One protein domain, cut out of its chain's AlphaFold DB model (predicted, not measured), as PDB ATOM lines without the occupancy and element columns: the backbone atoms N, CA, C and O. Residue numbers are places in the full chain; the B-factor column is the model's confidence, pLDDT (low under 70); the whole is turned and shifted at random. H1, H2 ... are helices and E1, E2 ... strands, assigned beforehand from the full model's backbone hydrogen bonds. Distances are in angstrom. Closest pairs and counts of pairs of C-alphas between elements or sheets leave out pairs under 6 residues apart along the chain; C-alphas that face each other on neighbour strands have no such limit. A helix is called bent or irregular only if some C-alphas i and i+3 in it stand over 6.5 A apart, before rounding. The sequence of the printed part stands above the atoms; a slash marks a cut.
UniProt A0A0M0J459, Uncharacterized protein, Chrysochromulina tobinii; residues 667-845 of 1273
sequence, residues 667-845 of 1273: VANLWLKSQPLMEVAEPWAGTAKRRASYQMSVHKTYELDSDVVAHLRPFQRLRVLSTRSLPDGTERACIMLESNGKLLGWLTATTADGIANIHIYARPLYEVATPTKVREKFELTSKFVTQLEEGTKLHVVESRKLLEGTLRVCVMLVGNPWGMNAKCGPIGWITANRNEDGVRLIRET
ATOM      1  N   VAL A 667     169.811 104.218 100.434       47.09
ATOM      2  CA  VAL A 667     169.286 103.985  99.074       47.09
ATOM      3  C   VAL A 667     167.988 103.176  99.101       47.09
ATOM      4  O   VAL A 667     167.036 103.519  98.402       47.09
ATOM      5  N   ALA A 668     167.903 102.152  99.958       58.91
ATOM      6  CA  ALA A 668     166.676 101.374 100.135       58.91
ATOM      7  C   ALA A 668     165.547 102.250 100.705       58.91
ATOM      8  O   ALA A 668     164.434 102.241 100.188       58.91
ATOM      9  N   ASN A 669     165.854 103.084 101.704       66.50
ATOM     10  CA  ASN A 669     164.891 104.031 102.269       66.50
ATOM     11  C   ASN A 669     164.437 105.111 101.271       66.50
ATOM     12  O   ASN A 669     163.296 105.560 101.353       66.50
ATOM     13  N   LEU A 670     165.284 105.523 100.322       62.44
ATOM     14  CA  LEU A 670     164.898 106.440  99.244       62.44
ATOM     15  C   LEU A 670     163.968 105.759  98.227       62.44
ATOM     16  O   LEU A 670     162.923 106.322  97.910       62.44
ATOM     17  N   TRP A 671     164.282 104.536  97.786       75.81
ATOM     18  CA  TRP A 671     163.419 103.764  96.878       75.81
ATOM     19  C   TRP A 671     162.057 103.411  97.500       75.81
ATOM     20  O   TRP A 671     161.029 103.469  96.829       75.81
ATOM     21  N   LEU A 672     162.023 103.107  98.802       71.12
ATOM     22  CA  LEU A 672     160.776 102.906  99.545       71.12
ATOM     23  C   LEU A 672     159.960 104.203  99.667       71.12
ATOM     24  O   LEU A 672     158.733 104.167  99.587       71.12
ATOM     25  N   LYS A 673     160.619 105.359  99.825       72.50
ATOM     26  CA  LYS A 673     159.956 106.675  99.855       72.50
ATOM     27  C   LYS A 673     159.447 107.136  98.485       72.50
ATOM     28  O   LYS A 673     158.497 107.917  98.462       72.50
ATOM     29  N   SER A 674     160.027 106.659  97.380       70.19
ATOM     30  CA  SER A 674     159.546 106.952  96.022       70.19
ATOM     31  C   SER A 674     158.417 106.034  95.538       70.19
ATOM     32  O   SER A 674     157.773 106.372  94.547       70.19
ATOM     33  N   GLN A 675     158.119 104.925  96.232       79.00
ATOM     34  CA  GLN A 675     156.911 104.139  95.942       79.00
ATOM     35  C   GLN A 675     155.640 104.946  96.247       79.00
ATOM     36  O   GLN A 675     155.615 105.658  97.261       79.00
ATOM     37  N   PRO A 676     154.578 104.820  95.425       71.38
ATOM     38  CA  PRO A 676     153.330 105.538  95.639       71.38
ATOM     39  C   PRO A 676     152.733 105.195  97.005       71.38
ATOM     40  O   PRO A 676     152.680 104.036  97.425       71.38
ATOM     41  N   LEU A 677     152.281 106.237  97.698       82.44
ATOM     42  CA  LEU A 677     151.537 106.098  98.938       82.44
ATOM     43  C   LEU A 677     150.087 105.746  98.598       82.44
ATOM     44  O   LEU A 677     149.456 106.408  97.775       82.44
ATOM     45  N   MET A 678     149.578 104.696  99.229       87.38
ATOM     46  CA  MET A 678     148.244 104.147  99.021       87.38
ATOM     47  C   MET A 678     147.504 104.064 100.359       87.38
ATOM     48  O   MET A 678     148.110 104.086 101.435       87.38
ATOM     49  N   GLU A 679     146.187 103.938 100.296       89.69
ATOM     50  CA  GLU A 679     145.301 103.864 101.455       89.69
ATOM     51  C   GLU A 679     144.288 102.723 101.277       89.69
ATOM     52  O   GLU A 679     143.804 102.482 100.170       89.69
ATOM     53  N   VAL A 680     144.003 101.989 102.357       89.44
ATOM     54  CA  VAL A 680     142.998 100.911 102.365       89.44
ATOM     55  C   VAL A 680     141.597 101.499 102.222       89.44
ATOM     56  O   VAL A 680     141.206 102.364 103.010       89.44
ATOM     57  N   ALA A 681     140.836 100.999 101.248       82.62
ATOM     58  CA  ALA A 681     139.479 101.447 100.963       82.62
ATOM     59  C   ALA A 681     138.509 101.181 102.130       82.62
ATOM     60  O   ALA A 681     138.659 100.229 102.904       82.62
ATOM     61  N   GLU A 682     137.466 102.004 102.227       81.25
ATOM     62  CA  GLU A 682     136.288 101.668 103.027       81.25
ATOM     63  C   GLU A 682     135.393 100.708 102.220       81.25
ATOM     64  O   GLU A 682     135.164 100.954 101.035       81.25
ATOM     65  N   PRO A 683     134.869  99.617 102.810       71.19
ATOM     66  CA  PRO A 683     134.003  98.686 102.090       71.19
ATOM     67  C   PRO A 683     132.707  99.360 101.626       71.19
ATOM     68  O   PRO A 683     131.965  99.929 102.431       71.19
ATOM     69  N   TRP A 684     132.375  99.198 100.344       56.94
ATOM     70  CA  TRP A 684     131.105  99.640  99.757       56.94
ATOM     71  C   TRP A 684     129.945  98.738 100.226       56.94
ATOM     72  O   TRP A 684     129.436  97.890  99.497       56.94
ATOM     73  N   ALA A 685     129.539  98.886 101.490       46.38
ATOM     74  CA  ALA A 685     128.486  98.096 102.123       46.38
ATOM     75  C   ALA A 685     127.420  99.011 102.747       46.38
ATOM     76  O   ALA A 685     127.653  99.655 103.770       46.38
ATOM     77  N   GLY A 686     126.220  99.026 102.156       46.69
ATOM     78  CA  GLY A 686     125.123  99.970 102.439       46.69
ATOM     79  C   GLY A 686     124.449  99.898 103.820       46.69
ATOM     80  O   GLY A 686     123.311 100.331 103.958       46.69
ATOM     81  N   THR A 687     125.106  99.369 104.858       45.94
ATOM     82  CA  THR A 687     124.584  99.365 106.237       45.94
ATOM     83  C   THR A 687     125.671  99.722 107.248       45.94
ATOM     84  O   THR A 687     126.618  98.961 107.460       45.94
ATOM     85  N   ALA A 688     125.493 100.844 107.953       51.97
ATOM     86  CA  ALA A 688     126.495 101.402 108.867       51.97
ATOM     87  C   ALA A 688     126.954 100.443 109.988       51.97
ATOM     88  O   ALA A 688     128.080 100.563 110.467       51.97
ATOM     89  N   LYS A 689     126.133  99.452 110.372       50.88
ATOM     90  CA  LYS A 689     126.463  98.462 111.415       50.88
ATOM     91  C   LYS A 689     127.673  97.565 111.099       50.88
ATOM     92  O   LYS A 689     128.236  97.015 112.038       50.88
ATOM     93  N   ARG A 690     128.105  97.421 109.834       54.50
ATOM     94  CA  ARG A 690     129.308  96.629 109.474       54.50
ATOM     95  C   ARG A 690     130.614  97.439 109.416       54.50
ATOM     96  O   ARG A 690     131.685  96.842 109.371       54.50
ATOM     97  N   ARG A 691     130.560  98.777 109.477       57.06
ATOM     98  CA  ARG A 691     131.748  99.653 109.350       57.06
ATOM     99  C   ARG A 691     132.800  99.438 110.443       57.06
ATOM    100  O   ARG A 691     133.989  99.511 110.166       57.06
ATOM    101  N   ALA A 692     132.373  99.159 111.675       58.34
ATOM    102  CA  ALA A 692     133.268  99.071 112.832       58.34
ATOM    103  C   ALA A 692     134.112  97.782 112.898       58.34
ATOM    104  O   ALA A 692     135.062  97.726 113.678       58.34
ATOM    105  N   SER A 693     133.768  96.748 112.121       67.31
ATOM    106  CA  SER A 693     134.411  95.427 112.173       67.31
ATOM    107  C   SER A 693     135.063  94.982 110.865       67.31
ATOM    108  O   SER A 693     135.695  93.927 110.851       67.31
ATOM    109  N   TYR A 694     134.954  95.754 109.777       78.69
ATOM    110  CA  TYR A 694     135.643  95.414 108.534       78.69
ATOM    111  C   TYR A 694     137.157  95.552 108.694       78.69
ATOM    112  O   TYR A 694     137.665  96.608 109.081       78.69
ATOM    113  N   GLN A 695     137.869  94.478 108.370       88.25
ATOM    114  CA  GLN A 695     139.321  94.441 108.318       88.25
ATOM    115  C   GLN A 695     139.744  93.629 107.098       88.25
ATOM    116  O   GLN A 695     139.188  92.562 106.843       88.25
ATOM    117  N   MET A 696     140.734  94.114 106.353       91.81
ATOM    118  CA  MET A 696     141.296  93.366 105.232       91.81
ATOM    119  C   MET A 696     142.382  92.406 105.701       91.81
ATOM    120  O   MET A 696     143.281  92.804 106.441       91.81
ATOM    121  N   SER A 697     142.334  91.167 105.225       94.75
ATOM    122  CA  SER A 697     143.380  90.166 105.439       94.75
ATOM    123  C   SER A 697     144.621  90.436 104.584       94.75
ATOM    124  O   SER A 697     144.523  90.621 103.372       94.75
ATOM    125  N   VAL A 698     145.793  90.407 105.218       96.25
ATOM    126  CA  VAL A 698     147.108  90.368 104.563       96.25
ATOM    127  C   VAL A 698     147.655  88.954 104.689       96.25
ATOM    128  O   VAL A 698     147.733  88.426 105.796       96.25
ATOM    129  N   HIS A 699     148.042  88.353 103.573       96.62
ATOM    130  CA  HIS A 699     148.487  86.970 103.462       96.62
ATOM    131  C   HIS A 699     150.022  86.864 103.400       96.62
ATOM    132  O   HIS A 699     150.713  87.832 103.081       96.62
ATOM    133  N   LYS A 700     150.569  85.694 103.728       94.00
ATOM    134  CA  LYS A 700     152.013  85.406 103.752       94.00
ATOM    135  C   LYS A 700     152.642  85.385 102.352       94.00
ATOM    136  O   LYS A 700     153.658  86.046 102.142       94.00
ATOM    137  N   THR A 701     152.032  84.668 101.408       94.06
ATOM    138  CA  THR A 701     152.385  84.640  99.976       94.06
ATOM    139  C   THR A 701     151.279  85.311  99.151       94.06
ATOM    140  O   THR A 701     150.298  85.809  99.707       94.06
ATOM    141  N   TYR A 702     151.434  85.368  97.825       92.06
ATOM    142  CA  TYR A 702     150.407  85.913  96.927       92.06
ATOM    143  C   TYR A 702     149.278  84.913  96.613       92.06
ATOM    144  O   TYR A 702     148.365  85.252  95.866       92.06
ATOM    145  N   GLU A 703     149.323  83.688  97.135       91.75
ATOM    146  CA  GLU A 703     148.368  82.627  96.790       91.75
ATOM    147  C   GLU A 703     147.005  82.834  97.479       91.75
ATOM    148  O   GLU A 703     146.854  83.651  98.392       91.75
ATOM    149  N   LEU A 704     145.958  82.162  96.993       86.06
ATOM    150  CA  LEU A 704     144.575  82.365  97.460       86.06
ATOM    151  C   LEU A 704     144.336  81.769  98.856       86.06
ATOM    152  O   LEU A 704     143.629  82.357  99.673       86.06
ATOM    153  N   ASP A 705     144.987  80.644  99.120       88.75
ATOM    154  CA  ASP A 705     144.932  79.782 100.301       88.75
ATOM    155  C   ASP A 705     146.008  80.089 101.361       88.75
ATOM    156  O   ASP A 705     145.987  79.515 102.447       88.75
ATOM    157  N   SER A 706     146.916  81.033 101.089       93.19
ATOM    158  CA  SER A 706     147.978  81.433 102.021       93.19
ATOM    159  C   SER A 706     147.453  81.898 103.387       93.19
ATOM    160  O   SER A 706     146.545  82.729 103.463       93.19
ATOM    161  N   ASP A 707     148.176  81.514 104.450       94.00
ATOM    162  CA  ASP A 707     148.031  82.016 105.827       94.00
ATOM    163  C   ASP A 707     147.832  83.538 105.896       94.00
ATOM    164  O   ASP A 707     148.562  84.297 105.247       94.00
ATOM    165  N   VAL A 708     146.914  83.984 106.757       95.38
ATOM    166  CA  VAL A 708     146.688  85.402 107.073       95.38
ATOM    167  C   VAL A 708     147.653  85.833 108.183       95.38
ATOM    168  O   VAL A 708     147.612  85.320 109.298       95.38
ATOM    169  N   VAL A 709     148.522  86.797 107.879       95.12
ATOM    170  CA  VAL A 709     149.610  87.283 108.750       95.12
ATOM    171  C   VAL A 709     149.229  88.566 109.494       95.12
ATOM    172  O   VAL A 709     149.734  88.828 110.587       95.12
ATOM    173  N   ALA A 710     148.352  89.389 108.916       95.44
ATOM    174  CA  ALA A 710     147.898  90.634 109.529       95.44
ATOM    175  C   ALA A 710     146.495  91.034 109.057       95.44
ATOM    176  O   ALA A 710     146.014  90.579 108.020       95.44
ATOM    177  N   HIS A 711     145.875  91.952 109.798       95.31
ATOM    178  CA  HIS A 711     144.622  92.596 109.426       95.31
ATOM    179  C   HIS A 711     144.790  94.119 109.373       95.31
ATOM    180  O   HIS A 711     145.330  94.720 110.307       95.31
ATOM    181  N   LEU A 712     144.326  94.744 108.289       93.75
ATOM    182  CA  LEU A 712     144.338  96.197 108.097       93.75
ATOM    183  C   LEU A 712     142.955  96.808 108.286       93.75
ATOM    184  O   LEU A 712     141.943  96.200 107.942       93.75
ATOM    185  N   ARG A 713     142.919  98.044 108.783       90.56
ATOM    186  CA  ARG A 713     141.695  98.851 108.886       90.56
ATOM    187  C   ARG A 713     141.524  99.730 107.634       90.56
ATOM    188  O   ARG A 713     142.533 100.078 107.019       90.56
ATOM    189  N   PRO A 714     140.293 100.150 107.287       87.94
ATOM    190  CA  PRO A 714     140.073 101.265 106.364       87.94
ATOM    191  C   PRO A 714     140.897 102.497 106.751       87.94
ATOM    192  O   PRO A 714     141.156 102.726 107.935       87.94
ATOM    193  N   PHE A 715     141.304 103.283 105.754       84.50
ATOM    194  CA  PHE A 715     142.145 104.481 105.910       84.50
ATOM    195  C   PHE A 715     143.551 104.222 106.489       84.50
ATOM    196  O   PHE A 715     144.257 105.141 106.908       84.50
ATOM    197  N   GLN A 716     144.001 102.964 106.515       89.38
ATOM    198  CA  GLN A 716     145.367 102.628 106.899       89.38
ATOM    199  C   GLN A 716     146.310 102.807 105.701       89.38
ATOM    200  O   GLN A 716     146.097 102.234 104.633       89.38
ATOM    201  N   ARG A 717     147.363 103.612 105.882       89.31
ATOM    202  CA  ARG A 717     148.323 103.932 104.818       89.31
ATOM    203  C   ARG A 717     149.392 102.864 104.632       89.31
ATOM    204  O   ARG A 717     150.013 102.402 105.594       89.31
ATOM    205  N   LEU A 718     149.666 102.556 103.374       94.38
ATOM    206  CA  LEU A 718     150.629 101.550 102.946       94.38
ATOM    207  C   LEU A 718     151.334 101.970 101.656       94.38
ATOM    208  O   LEU A 718     150.877 102.850 100.931       94.38
ATOM    209  N   ARG A 719     152.451 101.318 101.350       92.00
ATOM    210  CA  ARG A 719     153.166 101.436 100.077       92.00
ATOM    211  C   ARG A 719     153.206 100.066  99.422       92.00
ATOM    212  O   ARG A 719     153.490  99.069 100.091       92.00
ATOM    213  N   VAL A 720     152.889 100.028  98.134       92.62
ATOM    214  CA  VAL A 720     152.936  98.811  97.319       92.62
ATOM    215  C   VAL A 720     154.358  98.647  96.793       92.62
ATOM    216  O   VAL A 720     154.922  99.591  96.250       92.62
ATOM    217  N   LEU A 721     154.942  97.465  96.990       92.12
ATOM    218  CA  LEU A 721     156.307  97.139  96.559       92.12
ATOM    219  C   LEU A 721     156.336  96.261  95.299       92.12
ATOM    220  O   LEU A 721     157.333  96.235  94.585       92.12
ATOM    221  N   SER A 722     155.259  95.512  95.057       91.50
ATOM    222  CA  SER A 722     155.073  94.615  93.914       91.50
ATOM    223  C   SER A 722     153.582  94.306  93.760       91.50
ATOM    224  O   SER A 722     152.856  94.308  94.756       91.50
ATOM    225  N   THR A 723     153.128  94.015  92.544       92.25
ATOM    226  CA  THR A 723     151.791  93.479  92.257       92.25
ATOM    227  C   THR A 723     151.901  92.197  91.436       92.25
ATOM    228  O   THR A 723     152.829  92.033  90.644       92.25
ATOM    229  N   ARG A 724     150.955  91.276  91.634       93.00
ATOM    230  CA  ARG A 724     150.768  90.066  90.824       93.00
ATOM    231  C   ARG A 724     149.277  89.857  90.572       93.00
ATOM    232  O   ARG A 724     148.502  89.807  91.526       93.00
ATOM    233  N   SER A 725     148.891  89.726  89.309       92.81
ATOM    234  CA  SER A 725     147.542  89.317  88.908       92.81
ATOM    235  C   SER A 725     147.468  87.784  88.894       92.81
ATOM    236  O   SER A 725     148.394  87.123  88.418       92.81
ATOM    237  N   LEU A 726     146.397  87.218  89.444       92.94
ATOM    238  CA  LEU A 726     146.148  85.779  89.533       92.94
ATOM    239  C   LEU A 726     145.242  85.290  88.382       92.94
ATOM    240  O   LEU A 726     144.569  86.102  87.740       92.94
ATOM    241  N   PRO A 727     145.188  83.970  88.102       90.00
ATOM    242  CA  PRO A 727     144.372  83.417  87.012       90.00
ATOM    243  C   PRO A 727     142.857  83.626  87.160       90.00
ATOM    244  O   PRO A 727     142.131  83.484  86.181       90.00
ATOM    245  N   ASP A 728     142.380  83.946  88.366       89.56
ATOM    246  CA  ASP A 728     140.980  84.256  88.679       89.56
ATOM    247  C   ASP A 728     140.611  85.737  88.452       89.56
ATOM    248  O   ASP A 728     139.472  86.133  88.681       89.56
ATOM    249  N   GLY A 729     141.569  86.562  88.015       87.00
ATOM    250  CA  GLY A 729     141.396  88.002  87.837       87.00
ATOM    251  C   GLY A 729     141.604  88.832  89.108       87.00
ATOM    252  O   GLY A 729     141.568  90.057  89.021       87.00
ATOM    253  N   THR A 730     141.865  88.220  90.271       92.50
ATOM    254  CA  THR A 730     142.269  88.986  91.459       92.50
ATOM    255  C   THR A 730     143.674  89.559  91.286       92.50
ATOM    256  O   THR A 730     144.542  88.980  90.630       92.50
ATOM    257  N   GLU A 731     143.940  90.698  91.921       94.44
ATOM    258  CA  GLU A 731     145.284  91.268  91.998       94.44
ATOM    259  C   GLU A 731     145.753  91.315  93.444       94.44
ATOM    260  O   GLU A 731     145.057  91.807  94.335       94.44
ATOM    261  N   ARG A 732     146.968  90.825  93.683       96.31
ATOM    262  CA  ARG A 732     147.627  90.818  94.986       96.31
ATOM    263  C   ARG A 732     148.767  91.831  94.978       96.31
ATOM    264  O   ARG A 732     149.642  91.779  94.117       96.31
ATOM    265  N   ALA A 733     148.784  92.735  95.950       95.19
ATOM    266  CA  ALA A 733     149.860  93.696  96.168       95.19
ATOM    267  C   ALA A 733     150.705  93.287  97.378       95.19
ATOM    268  O   ALA A 733     150.163  93.079  98.461       95.19
ATOM    269  N   CYS A 734     152.026  93.230  97.226       96.06
ATOM    270  CA  CYS A 734     152.951  93.109  98.348       96.06
ATOM    271  C   CYS A 734     153.094  94.477  99.024       96.06
ATOM    272  O   CYS A 734     153.444  95.458  98.362       96.06
ATOM    273  N   ILE A 735     152.822  94.558 100.328       95.69
ATOM    274  CA  ILE A 735     152.596  95.830 101.025       95.69
ATOM    275  C   ILE A 735     153.476  96.047 102.262       95.69
ATOM    276  O   ILE A 735     153.764  95.139 103.046       95.69
ATOM    277  N   MET A 736     153.845  97.312 102.462       94.56
ATOM    278  CA  MET A 736     154.581  97.817 103.619       94.56
ATOM    279  C   MET A 736     153.805  98.969 104.270       94.56
ATOM    280  O   MET A 736     153.318  99.850 103.564       94.56
ATOM    281  N   LEU A 737     153.691  99.001 105.598       93.06
ATOM    282  CA  LEU A 737     153.032 100.113 106.300       93.06
ATOM    283  C   LEU A 737     153.891 101.383 106.303       93.06
ATOM    284  O   LEU A 737     155.091 101.327 106.567       93.06
ATOM    285  N   GLU A 738     153.263 102.547 106.103       88.38
ATOM    286  CA  GLU A 738     153.968 103.836 106.197       88.38
ATOM    287  C   GLU A 738     154.425 104.145 107.633       88.38
ATOM    288  O   GLU A 738     155.539 104.623 107.829       88.38
ATOM    289  N   SER A 739     153.601 103.845 108.642       84.88
ATOM    290  CA  SER A 739     153.830 104.278 110.030       84.88
ATOM    291  C   SER A 739     155.029 103.630 110.732       84.88
ATOM    292  O   SER A 739     155.478 104.138 111.756       84.88
ATOM    293  N   ASN A 740     155.544 102.509 110.219       86.31
ATOM    294  CA  ASN A 740     156.666 101.783 110.825       86.31
ATOM    295  C   ASN A 740     157.628 101.125 109.817       86.31
ATOM    296  O   ASN A 740     158.557 100.441 110.241       86.31
ATOM    297  N   GLY A 741     157.409 101.283 108.506       86.12
ATOM    298  CA  GLY A 741     158.231 100.651 107.466       86.12
ATOM    299  C   GLY A 741     158.199  99.117 107.472       86.12
ATOM    300  O   GLY A 741     159.069  98.486 106.875       86.12
ATOM    301  N   LYS A 742     157.236  98.487 108.160       89.69
ATOM    302  CA  LYS A 742     157.170  97.028 108.270       89.69
ATOM    303  C   LYS A 742     156.498  96.420 107.038       89.69
ATOM    304  O   LYS A 742     155.357  96.759 106.717       89.69
ATOM    305  N   LEU A 743     157.188  95.478 106.395       92.69
ATOM    306  CA  LEU A 743     156.616  94.569 105.403       92.69
ATOM    307  C   LEU A 743     155.576  93.663 106.084       92.69
ATOM    308  O   LEU A 743     155.889  93.037 107.099       92.69
ATOM    309  N   LEU A 744     154.353  93.594 105.551       94.62
ATOM    310  CA  LEU A 744     153.291  92.757 106.129       94.62
ATOM    311  C   LEU A 744     153.005  91.473 105.346       94.62
ATOM    312  O   LEU A 744     152.588  90.496 105.959       94.62
ATOM    313  N   GLY A 745     153.211  91.480 104.027       96.12
ATOM    314  CA  GLY A 745     152.811  90.394 103.130       96.12
ATOM    315  C   GLY A 745     151.966  90.911 101.965       96.12
ATOM    316  O   GLY A 745     152.143  92.053 101.535       96.12
ATOM    317  N   TRP A 746     151.050  90.083 101.465       97.19
ATOM    318  CA  TRP A 746     150.250  90.331 100.267       97.19
ATOM    319  C   TRP A 746     148.778  90.626 100.585       97.19
ATOM    320  O   TRP A 746     148.090  89.851 101.240       97.19
ATOM    321  N   LEU A 747     148.277  91.753 100.097       96.75
ATOM    322  CA  LEU A 747     146.893  92.213 100.228       96.75
ATOM    323  C   LEU A 747     146.159  92.020  98.892       96.75
ATOM    324  O   LEU A 747     146.760  92.242  97.844       96.75
ATOM    325  N   THR A 748     144.867  91.682  98.894       96.00
ATOM    326  CA  THR A 748     144.050  91.718  97.663       96.00
ATOM    327  C   THR A 748     143.803  93.166  97.240       96.00
ATOM    328  O   THR A 748     142.913  93.824  97.771       96.00
ATOM    329  N   ALA A 749     144.597  93.668  96.300       91.62
ATOM    330  CA  ALA A 749     144.464  95.007  95.742       91.62
ATOM    331  C   ALA A 749     143.179  95.160  94.918       91.62
ATOM    332  O   ALA A 749     142.496  96.170  95.075       91.62
ATOM    333  N   THR A 750     142.826  94.135  94.137       91.25
ATOM    334  CA  THR A 750     141.645  94.104  93.259       91.25
ATOM    335  C   THR A 750     140.956  92.740  93.397       91.25
ATOM    336  O   THR A 750     141.643  91.716  93.377       91.25
ATOM    337  N   THR A 751     139.633  92.689  93.598       91.44
ATOM    338  CA  THR A 751     138.875  91.414  93.611       91.44
ATOM    339  C   THR A 751     138.666  90.869  92.194       91.44
ATOM    340  O   THR A 751     138.862  91.595  91.222       91.44
ATOM    341  N   ALA A 752     138.226  89.611  92.062       87.94
ATOM    342  CA  ALA A 752     137.864  89.015  90.770       87.94
ATOM    343  C   ALA A 752     136.747  89.807  90.056       87.94
ATOM    344  O   ALA A 752     136.722  89.901  88.832       87.94
ATOM    345  N   ASP A 753     135.867  90.450  90.828       84.88
ATOM    346  CA  ASP A 753     134.802  91.347  90.357       84.88
ATOM    347  C   ASP A 753     135.321  92.734  89.913       84.88
ATOM    348  O   ASP A 753     134.534  93.620  89.580       84.88
ATOM    349  N   GLY A 754     136.639  92.957  89.951       82.19
ATOM    350  CA  GLY A 754     137.293  94.221  89.608       82.19
ATOM    351  C   GLY A 754     137.293  95.276  90.722       82.19
ATOM    352  O   GLY A 754     137.731  96.398  90.481       82.19
ATOM    353  N   ILE A 755     136.827  94.960  91.937       83.06
ATOM    354  CA  ILE A 755     136.703  95.953  93.015       83.06
ATOM    355  C   ILE A 755     138.082  96.246  93.619       83.06
ATOM    356  O   ILE A 755     138.683  95.397  94.281       83.06
ATOM    357  N   ALA A 756     138.572  97.469  93.414       84.94
ATOM    358  CA  ALA A 756     139.822  97.949  93.999       84.94
ATOM    359  C   ALA A 756     139.672  98.221  95.510       84.94
ATOM    360  O   ALA A 756     138.954  99.133  95.917       84.94
ATOM    361  N   ASN A 757     140.401  97.476  96.343       89.56
ATOM    362  CA  ASN A 757     140.409  97.614  97.805       89.56
ATOM    363  C   ASN A 757     141.526  98.537  98.337       89.56
ATOM    364  O   ASN A 757     141.601  98.795  99.541       89.56
ATOM    365  N   ILE A 758     142.411  99.025  97.463       89.94
ATOM    366  CA  ILE A 758     143.392 100.072  97.777       89.94
ATOM    367  C   ILE A 758     143.274 101.227  96.789       89.94
ATOM    368  O   ILE A 758     142.963 101.036  95.612       89.94
ATOM    369  N   HIS A 759     143.518 102.441  97.269       82.12
ATOM    370  CA  HIS A 759     143.392 103.674  96.494       82.12
ATOM    371  C   HIS A 759     144.666 104.519  96.593       82.12
ATOM    372  O   HIS A 759     145.413 104.419  97.567       82.12
ATOM    373  N   ILE A 760     144.924 105.354  95.583       74.12
ATOM    374  CA  ILE A 760     146.103 106.232  95.536       74.12
ATOM    375  C   ILE A 760     145.927 107.374  96.541       74.12
ATOM    376  O   ILE A 760     145.004 108.178  96.416       74.12
ATOM    377  N   TYR A 761     146.840 107.501  97.507       65.44
ATOM    378  CA  TYR A 761     146.806 108.565  98.512       65.44
ATOM    379  C   TYR A 761     147.411 109.871  97.970       65.44
ATOM    380  O   TYR A 761     148.453 110.353  98.421       65.44
ATOM    381  N   ALA A 762     146.752 110.459  96.974       56.41
ATOM    382  CA  ALA A 762     147.141 111.751  96.428       56.41
ATOM    383  C   ALA A 762     146.704 112.892  97.369       56.41
ATOM    384  O   ALA A 762     145.581 113.392  97.282       56.41
ATOM    385  N   ARG A 763     147.610 113.320  98.261       60.41
ATOM    386  CA  ARG A 763     147.569 114.675  98.842       60.41
ATOM    387  C   ARG A 763     148.201 115.680  97.858       60.41
ATOM    388  O   ARG A 763     149.162 115.308  97.187       60.41
ATOM    389  N   PRO A 764     147.743 116.945  97.815       65.75
ATOM    390  CA  PRO A 764     146.653 117.524  98.608       65.75
ATOM    391  C   PRO A 764     145.263 116.963  98.262       65.75
ATOM    392  O   PRO A 764     144.909 116.779  97.099       65.75
ATOM    393  N   LEU A 765     144.489 116.682  99.314       80.38
ATOM    394  CA  LEU A 765     143.074 116.318  99.230       80.38
ATOM    395  C   LEU A 765     142.249 117.605  99.240       80.38
ATOM    396  O   LEU A 765     142.473 118.469 100.093       80.38
ATOM    397  N   TYR A 766     141.299 117.719  98.320       90.50
ATOM    398  CA  TYR A 766     140.416 118.873  98.211       90.50
ATOM    399  C   TYR A 766     138.978 118.516  98.570       90.50
ATOM    400  O   TYR A 766     138.552 117.370  98.469       90.50
ATOM    401  N   GLU A 767     138.219 119.527  98.958       93.62
ATOM    402  CA  GLU A 767     136.799 119.463  99.274       93.62
ATOM    403  C   GLU A 767     136.100 120.618  98.561       93.62
ATOM    404  O   GLU A 767     136.598 121.747  98.539       93.62
ATOM    405  N   VAL A 768     134.977 120.329  97.912       95.00
ATOM    406  CA  VAL A 768     134.167 121.332  97.217       95.00
ATOM    407  C   VAL A 768     133.582 122.280  98.259       95.00
ATOM    408  O   VAL A 768     132.824 121.859  99.127       95.00
ATOM    409  N   ALA A 769     133.971 123.551  98.185       91.69
ATOM    410  CA  ALA A 769     133.626 124.583  99.163       91.69
ATOM    411  C   ALA A 769     132.358 125.366  98.789       91.69
ATOM    412  O   ALA A 769     131.840 126.108  99.610       91.69
ATOM    413  N   THR A 770     131.886 125.228  97.546       90.00
ATOM    414  CA  THR A 770     130.569 125.683  97.065       90.00
ATOM    415  C   THR A 770     130.139 124.790  95.890       90.00
ATOM    416  O   THR A 770     131.012 124.365  95.125       90.00
ATOM    417  N   PRO A 771     128.839 124.491  95.686       94.44
ATOM    418  CA  PRO A 771     128.404 123.528  94.670       94.44
ATOM    419  C   PRO A 771     128.885 123.864  93.246       94.44
ATOM    420  O   PRO A 771     128.494 124.872  92.654       94.44
ATOM    421  N   THR A 772     129.747 123.017  92.676       94.31
ATOM    422  CA  THR A 772     130.581 123.368  91.514       94.31
ATOM    423  C   THR A 772     130.313 122.483  90.296       94.31
ATOM    424  O   THR A 772     130.318 121.256  90.367       94.31
ATOM    425  N   LYS A 773     130.107 123.120  89.135       95.31
ATOM    426  CA  LYS A 773     129.784 122.452  87.864       95.31
ATOM    427  C   LYS A 773     131.028 121.852  87.192       95.31
ATOM    428  O   LYS A 773     131.968 122.576  86.861       95.31
ATOM    429  N   VAL A 774     130.993 120.547  86.924       96.12
ATOM    430  CA  VAL A 774     131.999 119.804  86.148       96.12
ATOM    431  C   VAL A 774     131.668 119.878  84.658       96.12
ATOM    432  O   VAL A 774     130.509 119.737  84.255       96.12
ATOM    433  N   ARG A 775     132.688 120.060  83.814       95.75
ATOM    434  CA  ARG A 775     132.567 119.974  82.349       95.75
ATOM    435  C   ARG A 775     133.550 118.960  81.781       95.75
ATOM    436  O   ARG A 775     134.645 118.811  82.305       95.75
ATOM    437  N   GLU A 776     133.179 118.321  80.681       93.56
ATOM    438  CA  GLU A 776     133.941 117.225  80.062       93.56
ATOM    439  C   GLU A 776     135.375 117.634  79.666       93.56
ATOM    440  O   GLU A 776     136.328 116.884  79.864       93.56
ATOM    441  N   LYS A 777     135.550 118.864  79.167       94.25
ATOM    442  CA  LYS A 777     136.819 119.435  78.699       94.25
ATOM    443  C   LYS A 777     137.179 120.727  79.448       94.25
ATOM    444  O   LYS A 777     136.350 121.367  80.101       94.25
ATOM    445  N   PHE A 778     138.441 121.131  79.295       92.44
ATOM    446  CA  PHE A 778     139.049 122.331  79.888       92.44
ATOM    447  C   PHE A 778     138.400 123.666  79.451       92.44
ATOM    448  O   PHE A 778     138.519 124.675  80.146       92.44
ATOM    449  N   GLU A 779     137.665 123.688  78.341       90.44
ATOM    450  CA  GLU A 779     136.988 124.882  77.813       90.44
ATOM    451  C   GLU A 779     135.714 125.233  78.604       90.44
ATOM    452  O   GLU A 779     134.989 124.349  79.073       90.44
ATOM    453  N   LEU A 780     135.419 126.529  78.769       84.50
ATOM    454  CA  LEU A 780     134.208 126.996  79.471       84.50
ATOM    455  C   LEU A 780     132.917 126.654  78.712       84.50
ATOM    456  O   LEU A 780     131.887 126.408  79.332       84.50
ATOM    457  N   THR A 781     132.992 126.576  77.385       89.00
ATOM    458  CA  THR A 781     131.922 126.144  76.471       89.00
ATOM    459  C   THR A 781     131.664 124.635  76.501       89.00
ATOM    460  O   THR A 781     130.650 124.184  75.972       89.00
ATOM    461  N   SER A 782     132.546 123.839  77.118       94.31
ATOM    462  CA  SER A 782     132.415 122.380  77.145       94.31
ATOM    463  C   SER A 782     131.102 121.922  77.781       94.31
ATOM    464  O   SER A 782     130.656 122.487  78.787       94.31
ATOM    465  N   LYS A 783     130.556 120.817  77.256       94.44
ATOM    466  CA  LYS A 783     129.392 120.108  77.799       94.44
ATOM    467  C   LYS A 783     129.513 119.924  79.318       94.44
ATOM    468  O   LYS A 783     130.560 119.508  79.823       94.44
ATOM    469  N   PHE A 784     128.438 120.271  80.022       94.56
ATOM    470  CA  PHE A 784     128.248 120.011  81.447       94.56
ATOM    471  C   PHE A 784     128.069 118.505  81.678       94.56
ATOM    472  O   PHE A 784     127.337 117.857  80.933       94.56
ATOM    473  N   VAL A 785     128.760 117.961  82.681       93.88
ATOM    474  CA  VAL A 785     128.739 116.522  83.006       93.88
ATOM    475  C   VAL A 785     127.897 116.271  84.249       93.88
ATOM    476  O   VAL A 785     126.982 115.457  84.221       93.88
ATOM    477  N   THR A 786     128.208 116.975  85.337       94.94
ATOM    478  CA  THR A 786     127.509 116.886  86.623       94.94
ATOM    479  C   THR A 786     127.841 118.114  87.476       94.94
ATOM    480  O   THR A 786     128.754 118.878  87.145       94.94
ATOM    481  N   GLN A 787     127.125 118.321  88.577       95.81
ATOM    482  CA  GLN A 787     127.452 119.309  89.600       95.81
ATOM    483  C   GLN A 787     127.836 118.573  90.884       95.81
ATOM    484  O   GLN A 787     127.147 117.649  91.298       95.81
ATOM    485  N   LEU A 788     128.957 118.967  91.484       95.25
ATOM    486  CA  LEU A 788     129.433 118.414  92.748       95.25
ATOM    487  C   LEU A 788     128.892 119.262  93.894       95.25
ATOM    488  O   LEU A 788     128.923 120.492  93.811       95.25
ATOM    489  N   GLU A 789     128.410 118.614  94.947       93.75
ATOM    490  CA  GLU A 789     127.849 119.269  96.129       93.75
ATOM    491  C   GLU A 789     128.953 119.772  97.070       93.75
ATOM    492  O   GLU A 789     130.104 119.335  96.994       93.75
ATOM    493  N   GLU A 790     128.614 120.691  97.971       94.00
ATOM    494  CA  GLU A 790     129.536 121.132  99.023       94.00
ATOM    495  C   GLU A 790     129.908 119.958  99.951       94.00
ATOM    496  O   GLU A 790     129.093 119.075 100.206       94.00
ATOM    497  N   GLY A 791     131.161 119.893 100.406       88.94
ATOM    498  CA  GLY A 791     131.688 118.740 101.151       88.94
ATOM    499  C   GLY A 791     132.130 117.553 100.276       88.94
ATOM    500  O   GLY A 791     132.710 116.593 100.786       88.94
ATOM    501  N   THR A 792     131.923 117.602  98.953       92.19
ATOM    502  CA  THR A 792     132.408 116.556  98.035       92.19
ATOM    503  C   THR A 792     133.937 116.519  98.010       92.19
ATOM    504  O   THR A 792     134.574 117.515  97.663       92.19
ATOM    505  N   LYS A 793     134.544 115.367  98.319       90.25
ATOM    506  CA  LYS A 793     136.008 115.209  98.371       90.25
ATOM    507  C   LYS A 793     136.601 114.784  97.030       90.25
ATOM    508  O   LYS A 793     136.096 113.875  96.369       90.25
ATOM    509  N   LEU A 794     137.690 115.442  96.640       91.12
ATOM    510  CA  LEU A 794     138.314 115.359  95.322       91.12
ATOM    511  C   LEU A 794     139.839 115.235  95.401       91.12
ATOM    512  O   LEU A 794     140.499 115.929  96.176       91.12
ATOM    513  N   HIS A 795     140.401 114.439  94.495       86.12
ATOM    514  CA  HIS A 795     141.791 114.570  94.072       86.12
ATOM    515  C   HIS A 795     141.861 115.477  92.836       86.12
ATOM    516  O   HIS A 795     141.051 115.347  91.912       86.12
ATOM    517  N   VAL A 796     142.848 116.375  92.796       89.62
ATOM    518  CA  VAL A 796     143.199 117.142  91.592       89.62
ATOM    519  C   VAL A 796     144.247 116.355  90.809       89.62
ATOM    520  O   VAL A 796     145.348 116.126  91.300       89.62
ATOM    521  N   VAL A 797     143.888 115.940  89.595       84.44
ATOM    522  CA  VAL A 797     144.737 115.154  88.683       84.44
ATOM    523  C   VAL A 797     145.592 116.070  87.803       84.44
ATOM    524  O   VAL A 797     146.753 115.781  87.537       84.44
ATOM    525  N   GLU A 798     145.031 117.199  87.364       88.00
ATOM    526  CA  GLU A 798     145.729 118.195  86.543       88.00
ATOM    527  C   GLU A 798     145.220 119.608  86.875       88.00
ATOM    528  O   GLU A 798     144.061 119.778  87.257       88.00
ATOM    529  N   SER A 799     146.047 120.641  86.691       90.50
ATOM    530  CA  SER A 799     145.625 122.044  86.801       90.50
ATOM    531  C   SER A 799     146.065 122.860  85.584       90.50
ATOM    532  O   SER A 799     147.172 122.691  85.076       90.50
ATOM    533  N   ARG A 800     145.189 123.743  85.091       91.94
ATOM    534  CA  ARG A 800     145.435 124.616  83.932       91.94
ATOM    535  C   ARG A 800     144.772 125.977  84.146       91.94
ATOM    536  O   ARG A 800     143.643 126.056  84.624       91.94
ATOM    537  N   LYS A 801     145.447 127.061  83.758       89.56
ATOM    538  CA  LYS A 801     144.880 128.422  83.766       89.56
ATOM    539  C   LYS A 801     144.360 128.789  82.378       89.56
ATOM    540  O   LYS A 801     145.059 128.575  81.388       89.56
ATOM    541  N   LEU A 802     143.153 129.347  82.310       85.25
ATOM    542  CA  LEU A 802     142.600 129.948  81.090       85.25
ATOM    543  C   LEU A 802     143.352 131.238  80.719       85.25
ATOM    544  O   LEU A 802     144.134 131.763  81.515       85.25
ATOM    545  N   LEU A 803     143.123 131.761  79.507       80.06
ATOM    546  CA  LEU A 803     143.757 133.005  79.039       80.06
ATOM    547  C   LEU A 803     143.425 134.202  79.940       80.06
ATOM    548  O   LEU A 803     144.318 134.988  80.244       80.06
ATOM    549  N   GLU A 804     142.180 134.273  80.418       82.19
ATOM    550  CA  GLU A 804     141.702 135.248  81.406       82.19
ATOM    551  C   GLU A 804     142.467 135.165  82.740       82.19
ATOM    552  O   GLU A 804     142.575 136.154  83.455       82.19
ATOM    553  N   GLY A 805     142.990 133.988  83.106       80.56
ATOM    554  CA  GLY A 805     143.651 133.700  84.386       80.56
ATOM    555  C   GLY A 805     142.972 132.588  85.193       80.56
ATOM    556  O   GLY A 805     143.670 131.848  85.894       80.56
ATOM    557  N   THR A 806     141.655 132.417  85.015       87.25
ATOM    558  CA  THR A 806     140.785 131.476  85.739       87.25
ATOM    559  C   THR A 806     141.413 130.086  85.840       87.25
ATOM    560  O   THR A 806     141.658 129.422  84.827       87.25
ATOM    561  N   LEU A 807     141.679 129.637  87.071       91.25
ATOM    562  CA  LEU A 807     142.276 128.329  87.332       91.25
ATOM    563  C   LEU A 807     141.196 127.249  87.246       91.25
ATOM    564  O   LEU A 807     140.236 127.261  88.018       91.25
ATOM    565  N   ARG A 808     141.382 126.284  86.348       94.12
ATOM    566  CA  ARG A 808     140.570 125.069  86.260       94.12
ATOM    567  C   ARG A 808     141.402 123.849  86.618       94.12
ATOM    568  O   ARG A 808     142.597 123.792  86.329       94.12
ATOM    569  N   VAL A 809     140.760 122.872  87.239       94.75
ATOM    570  CA  VAL A 809     141.395 121.625  87.672       94.75
ATOM    571  C   VAL A 809     140.602 120.427  87.176       94.75
ATOM    572  O   VAL A 809     139.370 120.438  87.192       94.75
ATOM    573  N   CYS A 810     141.318 119.412  86.706       93.75
ATOM    574  CA  CYS A 810     140.767 118.125  86.317       93.75
ATOM    575  C   CYS A 810     140.679 117.249  87.570       93.75
ATOM    576  O   CYS A 810     141.683 117.096  88.267       93.75
ATOM    577  N   VAL A 811     139.491 116.732  87.894       92.69
ATOM    578  CA  VAL A 811     139.209 116.145  89.215       92.69
ATOM    579  C   VAL A 811     138.655 114.729  89.163       92.69
ATOM    580  O   VAL A 811     137.965 114.332  88.222       92.69
ATOM    581  N   MET A 812     138.951 113.983  90.221       90.12
ATOM    582  CA  MET A 812     138.497 112.619  90.476       90.12
ATOM    583  C   MET A 812     137.898 112.555  91.888       90.12
ATOM    584  O   MET A 812     138.448 113.154  92.811       90.12
ATOM    585  N   LEU A 813     136.769 111.861  92.056       87.19
ATOM    586  CA  LEU A 813     136.125 111.674  93.362       87.19
ATOM    587  C   LEU A 813     136.975 110.777  94.266       87.19
ATOM    588  O   LEU A 813     137.425 109.712  93.846       87.19
ATOM    589  N   VAL A 814     137.148 111.194  95.519       78.69
ATOM    590  CA  VAL A 814     137.808 110.387  96.554       78.69
ATOM    591  C   VAL A 814     136.882 109.229  96.933       78.69
ATOM    592  O   VAL A 814     135.727 109.458  97.285       78.69
ATOM    593  N   GLY A 815     137.383 107.994  96.866       66.69
ATOM    594  CA  GLY A 815     136.608 106.789  97.196       66.69
ATOM    595  C   GLY A 815     135.633 106.314  96.110       66.69
ATOM    596  O   GLY A 815     134.799 105.459  96.390       66.69
ATOM    597  N   ASN A 816     135.721 106.835  94.881       62.06
ATOM    598  CA  ASN A 816     134.994 106.272  93.742       62.06
ATOM    599  C   ASN A 816     135.843 105.144  93.114       62.06
ATOM    600  O   ASN A 816     136.926 105.442  92.600       62.06
ATOM    601  N   PRO A 817     135.425 103.865  93.183       46.53
ATOM    602  CA  PRO A 817     136.260 102.743  92.771       46.53
ATOM    603  C   PRO A 817     136.471 102.700  91.253       46.53
ATOM    604  O   PRO A 817     135.665 103.190  90.460       46.53
ATOM    605  N   TRP A 818     137.562 102.056  90.840       47.53
ATOM    606  CA  TRP A 818     137.725 101.636  89.452       47.53
ATOM    607  C   TRP A 818     136.776 100.460  89.193       47.53
ATOM    608  O   TRP A 818     136.871  99.454  89.882       47.53
ATOM    609  N   GLY A 819     135.885 100.586  88.204       38.16
ATOM    610  CA  GLY A 819     135.036  99.481  87.741       38.16
ATOM    611  C   GLY A 819     133.533  99.660  87.977       38.16
ATOM    612  O   GLY A 819     133.043  99.538  89.091       38.16
ATOM    613  N   MET A 820     132.815  99.910  86.877       34.66
ATOM    614  CA  MET A 820     131.444  99.439  86.571       34.66
ATOM    615  C   MET A 820     131.041  99.888  85.150       34.66
ATOM    616  O   MET A 820     130.210  99.258  84.509       34.66
ATOM    617  N   ASN A 821     131.686 100.929  84.606       40.84
ATOM    618  CA  ASN A 821     131.741 101.218  83.167       40.84
ATOM    619  C   ASN A 821     133.120 101.789  82.784       40.84
ATOM    620  O   ASN A 821     133.771 102.443  83.600       40.84
ATOM    621  N   ALA A 822     133.573 101.546  81.550       37.75
ATOM    622  CA  ALA A 822     134.969 101.710  81.114       37.75
ATOM    623  C   ALA A 822     135.427 103.171  80.862       37.75
ATOM    624  O   ALA A 822     135.972 103.497  79.807       37.75
ATOM    625  N   LYS A 823     135.211 104.068  81.832       43.66
ATOM    626  CA  LYS A 823     135.711 105.456  81.837       43.66
ATOM    627  C   LYS A 823     136.247 105.866  83.217       43.66
ATOM    628  O   LYS A 823     135.834 106.881  83.771       43.66
ATOM    629  N   CYS A 824     137.218 105.121  83.746       54.50
ATOM    630  CA  CYS A 824     137.989 105.482  84.952       54.50
ATOM    631  C   CYS A 824     139.004 106.621  84.697       54.50
ATOM    632  O   CYS A 824     140.154 106.566  85.120       54.50
ATOM    633  N   GLY A 825     138.582 107.652  83.961       63.91
ATOM    634  CA  GLY A 825     139.314 108.906  83.811       63.91
ATOM    635  C   GLY A 825     138.917 109.923  84.889       63.91
ATOM    636  O   GLY A 825     138.066 109.637  85.735       63.91
ATOM    637  N   PRO A 826     139.484 111.140  84.859       82.56
ATOM    638  CA  PRO A 826     138.934 112.247  85.628       82.56
ATOM    639  C   PRO A 826     137.491 112.531  85.184       82.56
ATOM    640  O   PRO A 826     137.167 112.483  83.997       82.56
ATOM    641  N   ILE A 827     136.629 112.870  86.143       90.94
ATOM    642  CA  ILE A 827     135.187 113.125  85.935       90.94
ATOM    643  C   ILE A 827     134.980 114.371  85.060       90.94
ATOM    644  O   ILE A 827     133.976 114.518  84.363       90.94
ATOM    645  N   GLY A 828     135.967 115.265  85.082       93.81
ATOM    646  CA  GLY A 828     136.103 116.380  84.167       93.81
ATOM    647  C   GLY A 828     136.806 117.549  84.837       93.81
ATOM    648  O   GLY A 828     137.490 117.413  85.851       93.81
ATOM    649  N   TRP A 829     136.619 118.722  84.251       96.19
ATOM    650  CA  TRP A 829     137.220 119.973  84.675       96.19
ATOM    651  C   TRP A 829     136.226 120.804  85.481       96.19
ATOM    652  O   TRP A 829     135.176 121.196  84.964       96.19
ATOM    653  N   ILE A 830     136.587 121.165  86.707       96.19
ATOM    654  CA  ILE A 830     135.914 122.215  87.483       96.19
ATOM    655  C   ILE A 830     136.713 123.521  87.419       96.19
ATOM    656  O   ILE A 830     137.866 123.541  86.983       96.19
ATOM    657  N   THR A 831     136.107 124.625  87.840       94.50
ATOM    658  CA  THR A 831     136.844 125.853  88.173       94.50
ATOM    659  C   THR A 831     137.294 125.759  89.628       94.50
ATOM    660  O   THR A 831     136.483 125.446  90.488       94.50
ATOM    661  N   ALA A 832     138.576 126.006  89.900       89.38
ATOM    662  CA  ALA A 832     139.117 126.055  91.259       89.38
ATOM    663  C   ALA A 832     138.983 127.459  91.858       89.38
ATOM    664  O   ALA A 832     138.494 127.600  92.973       89.38
ATOM    665  N   ASN A 833     139.358 128.494  91.097       85.12
ATOM    666  CA  ASN A 833     139.263 129.896  91.508       85.12
ATOM    667  C   ASN A 833     138.582 130.700  90.396       85.12
ATOM    668  O   ASN A 833     138.961 130.550  89.228       85.12
ATOM    669  N   ARG A 834     137.651 131.594  90.747       75.75
ATOM    670  CA  ARG A 834     137.264 132.701  89.854       75.75
ATOM    671  C   ARG A 834     138.264 133.848  89.997       75.75
ATOM    672  O   ARG A 834     138.787 134.077  91.083       75.75
ATOM    673  N   ASN A 835     138.529 134.550  88.899       58.34
ATOM    674  CA  ASN A 835     139.450 135.688  88.881       58.34
ATOM    675  C   ASN A 835     138.910 136.915  89.623       58.34
ATOM    676  O   ASN A 835     139.674 137.599  90.291       58.34
ATOM    677  N   GLU A 836     137.623 137.207  89.444       60.56
ATOM    678  CA  GLU A 836     137.024 138.506  89.774       60.56
ATOM    679  C   GLU A 836     136.828 138.676  91.289       60.56
ATOM    680  O   GLU A 836     137.117 139.739  91.826       60.56
ATOM    681  N   ASP A 837     136.455 137.596  91.983       58.59
ATOM    682  CA  ASP A 837     136.194 137.594  93.430       58.59
ATOM    683  C   ASP A 837     137.337 136.975  94.264       58.59
ATOM    684  O   ASP A 837     137.280 136.947  95.491       58.59
ATOM    685  N   GLY A 838     138.323 136.337  93.620       66.25
ATOM    686  CA  GLY A 838     139.364 135.527  94.278       66.25
ATOM    687  C   GLY A 838     138.874 134.252  94.993       66.25
ATOM    688  O   GLY A 838     139.695 133.441  95.435       66.25
ATOM    689  N   VAL A 839     137.555 134.041  95.091       74.56
ATOM    690  CA  VAL A 839     136.917 132.923  95.802       74.56
ATOM    691  C   VAL A 839     137.393 131.575  95.256       74.56
ATOM    692  O   VAL A 839     137.273 131.274  94.062       74.56
ATOM    693  N   ARG A 840     137.908 130.738  96.165       83.88
ATOM    694  CA  ARG A 840     138.247 129.339  95.889       83.88
ATOM    695  C   ARG A 840     137.001 128.471  96.046       83.88
ATOM    696  O   ARG A 840     136.464 128.343  97.140       83.88
ATOM    697  N   LEU A 841     136.576 127.848  94.953       90.38
ATOM    698  CA  LEU A 841     135.446 126.917  94.900       90.38
ATOM    699  C   LEU A 841     135.813 125.526  95.458       90.38
ATOM    700  O   LEU A 841     134.930 124.727  95.765       90.38
ATOM    701  N   ILE A 842     137.112 125.254  95.637       92.88
ATOM    702  CA  ILE A 842     137.641 124.097  96.372       92.88
ATOM    703  C   ILE A 842     138.567 124.538  97.511       92.88
ATOM    704  O   ILE A 842     139.394 125.440  97.360       92.88
ATOM    705  N   ARG A 843     138.450 123.861  98.652       90.38
ATOM    706  CA  ARG A 843     139.271 124.038  99.853       90.38
ATOM    707  C   ARG A 843     140.202 122.843 100.018       90.38
ATOM    708  O   ARG A 843     139.820 121.716  99.731       90.38
ATOM    709  N   GLU A 844     141.422 123.073 100.486       87.38
ATOM    710  CA  GLU A 844     142.353 121.991 100.817       87.38
ATOM    711  C   GLU A 844     142.045 121.434 102.215       87.38
ATOM    712  O   GLU A 844     142.024 122.179 103.201       87.38
ATOM    713  N   THR A 845     141.791 120.127 102.317       81.44
ATOM    714  CA  THR A 845     141.447 119.472 103.585       81.44
ATOM    715  C   THR A 845     142.697 119.040 104.334       81.44
ATOM    716  O   THR A 845     143.119 117.879 104.284       81.44
TER     717      THR A 845
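AT A GLANCE: This is residues 667 to 845 of the 1273 residues of an uncharacterized protein of Chrysochromulina tobinii (UniProt A0A0M0J459). Two lobes of strands sit one after the other along the longest axis, each with a sheet curled like part of a barrel and folded back on itself, joined by residues 761 to 764. The first lobe holds E1 to E7, with the short helix H1 only grazing it; in the second, the pair E9 and E10 crosses the sheet of E8 and E11 to E14 as a sandwich. Along the 179 printed residues H1 comes first, then E1 to E14; the class is mostly strand, with 86 residues, under half, in named elements. The sheets run E3 - E2 - E6 - E5 - E4 - E1 - E7, E13 - E12 - E11 - E8 - E14 and E9 - E10, all antiparallel. The whole is only just compact, close to loose, with a radius of gyration of the C-alphas of 19.0 A and spans of 59 by 42 by 31 A.

HOW THE PARTS SIT: Begin with H1, residues 667 to 674, where every O i to N i+4 pair is within hydrogen-bond range. Its residues 671 to 674 only graze the strongly twisted sheet of E1 (677 to 680), E2 (696 to 699), E3 (708 to 712), E4 (717 to 725), E5 (731 to 737), E6 (743 to 750) and E7 (758 to 760). In this folded sheet, bent back into two leaves, E3 E2 E6 E5 face E1 E7 with E4 as the hinge, which bends by 73 degrees at residue 721. Look at N 678 and O 718, 2.8 A apart, between E1 and E4, and at N 699 and O 746, 2.8 A, between E2 and E6. Next find E8 (765 to 768), E9 (772 to 775), E10 (784 to 788), E11 (793 to 801), E12 (807 to 813), E13 (828 to 833) and E14 (842 to 844). E13 E12 face E8 E14, with E11 as the hinge of this second folded sheet. The hairpin E9 and E10, with N 774 and O 786 2.8 A apart, makes a sandwich, two sheets face to face, with that sheet, its strands at 75 degrees to the others. The closest C-alphas of E9 and E13 are Val 774 and Ile 830, 4.8 A. E4 E5 E6 and E11 E12 E13 are meanders, each strand the antiparallel neighbour of the one before.

IN THESE COORDINATES: Find C-alpha 667 at (169.286, 103.985, 99.074), where H1 begins. E4 and E11 each run 21.6 A, E6 19.3 A, E12 18.8 A and E5 18.5 A. E14 ends at C-alpha 844, (142.353, 121.991, 100.817).

THE WHOLE: The two C-alphas farthest apart, Asp 705 and Glu 836, are 60.2 A apart. The printed part has no cut; its long links are E1 to E2 and E12 to E13. Mean pLDDT of the printed part is 83.0; look for values under 70 at residues 667 to 670, 684 to 693, 761 to 764, 815 to 825 and 835 to 838.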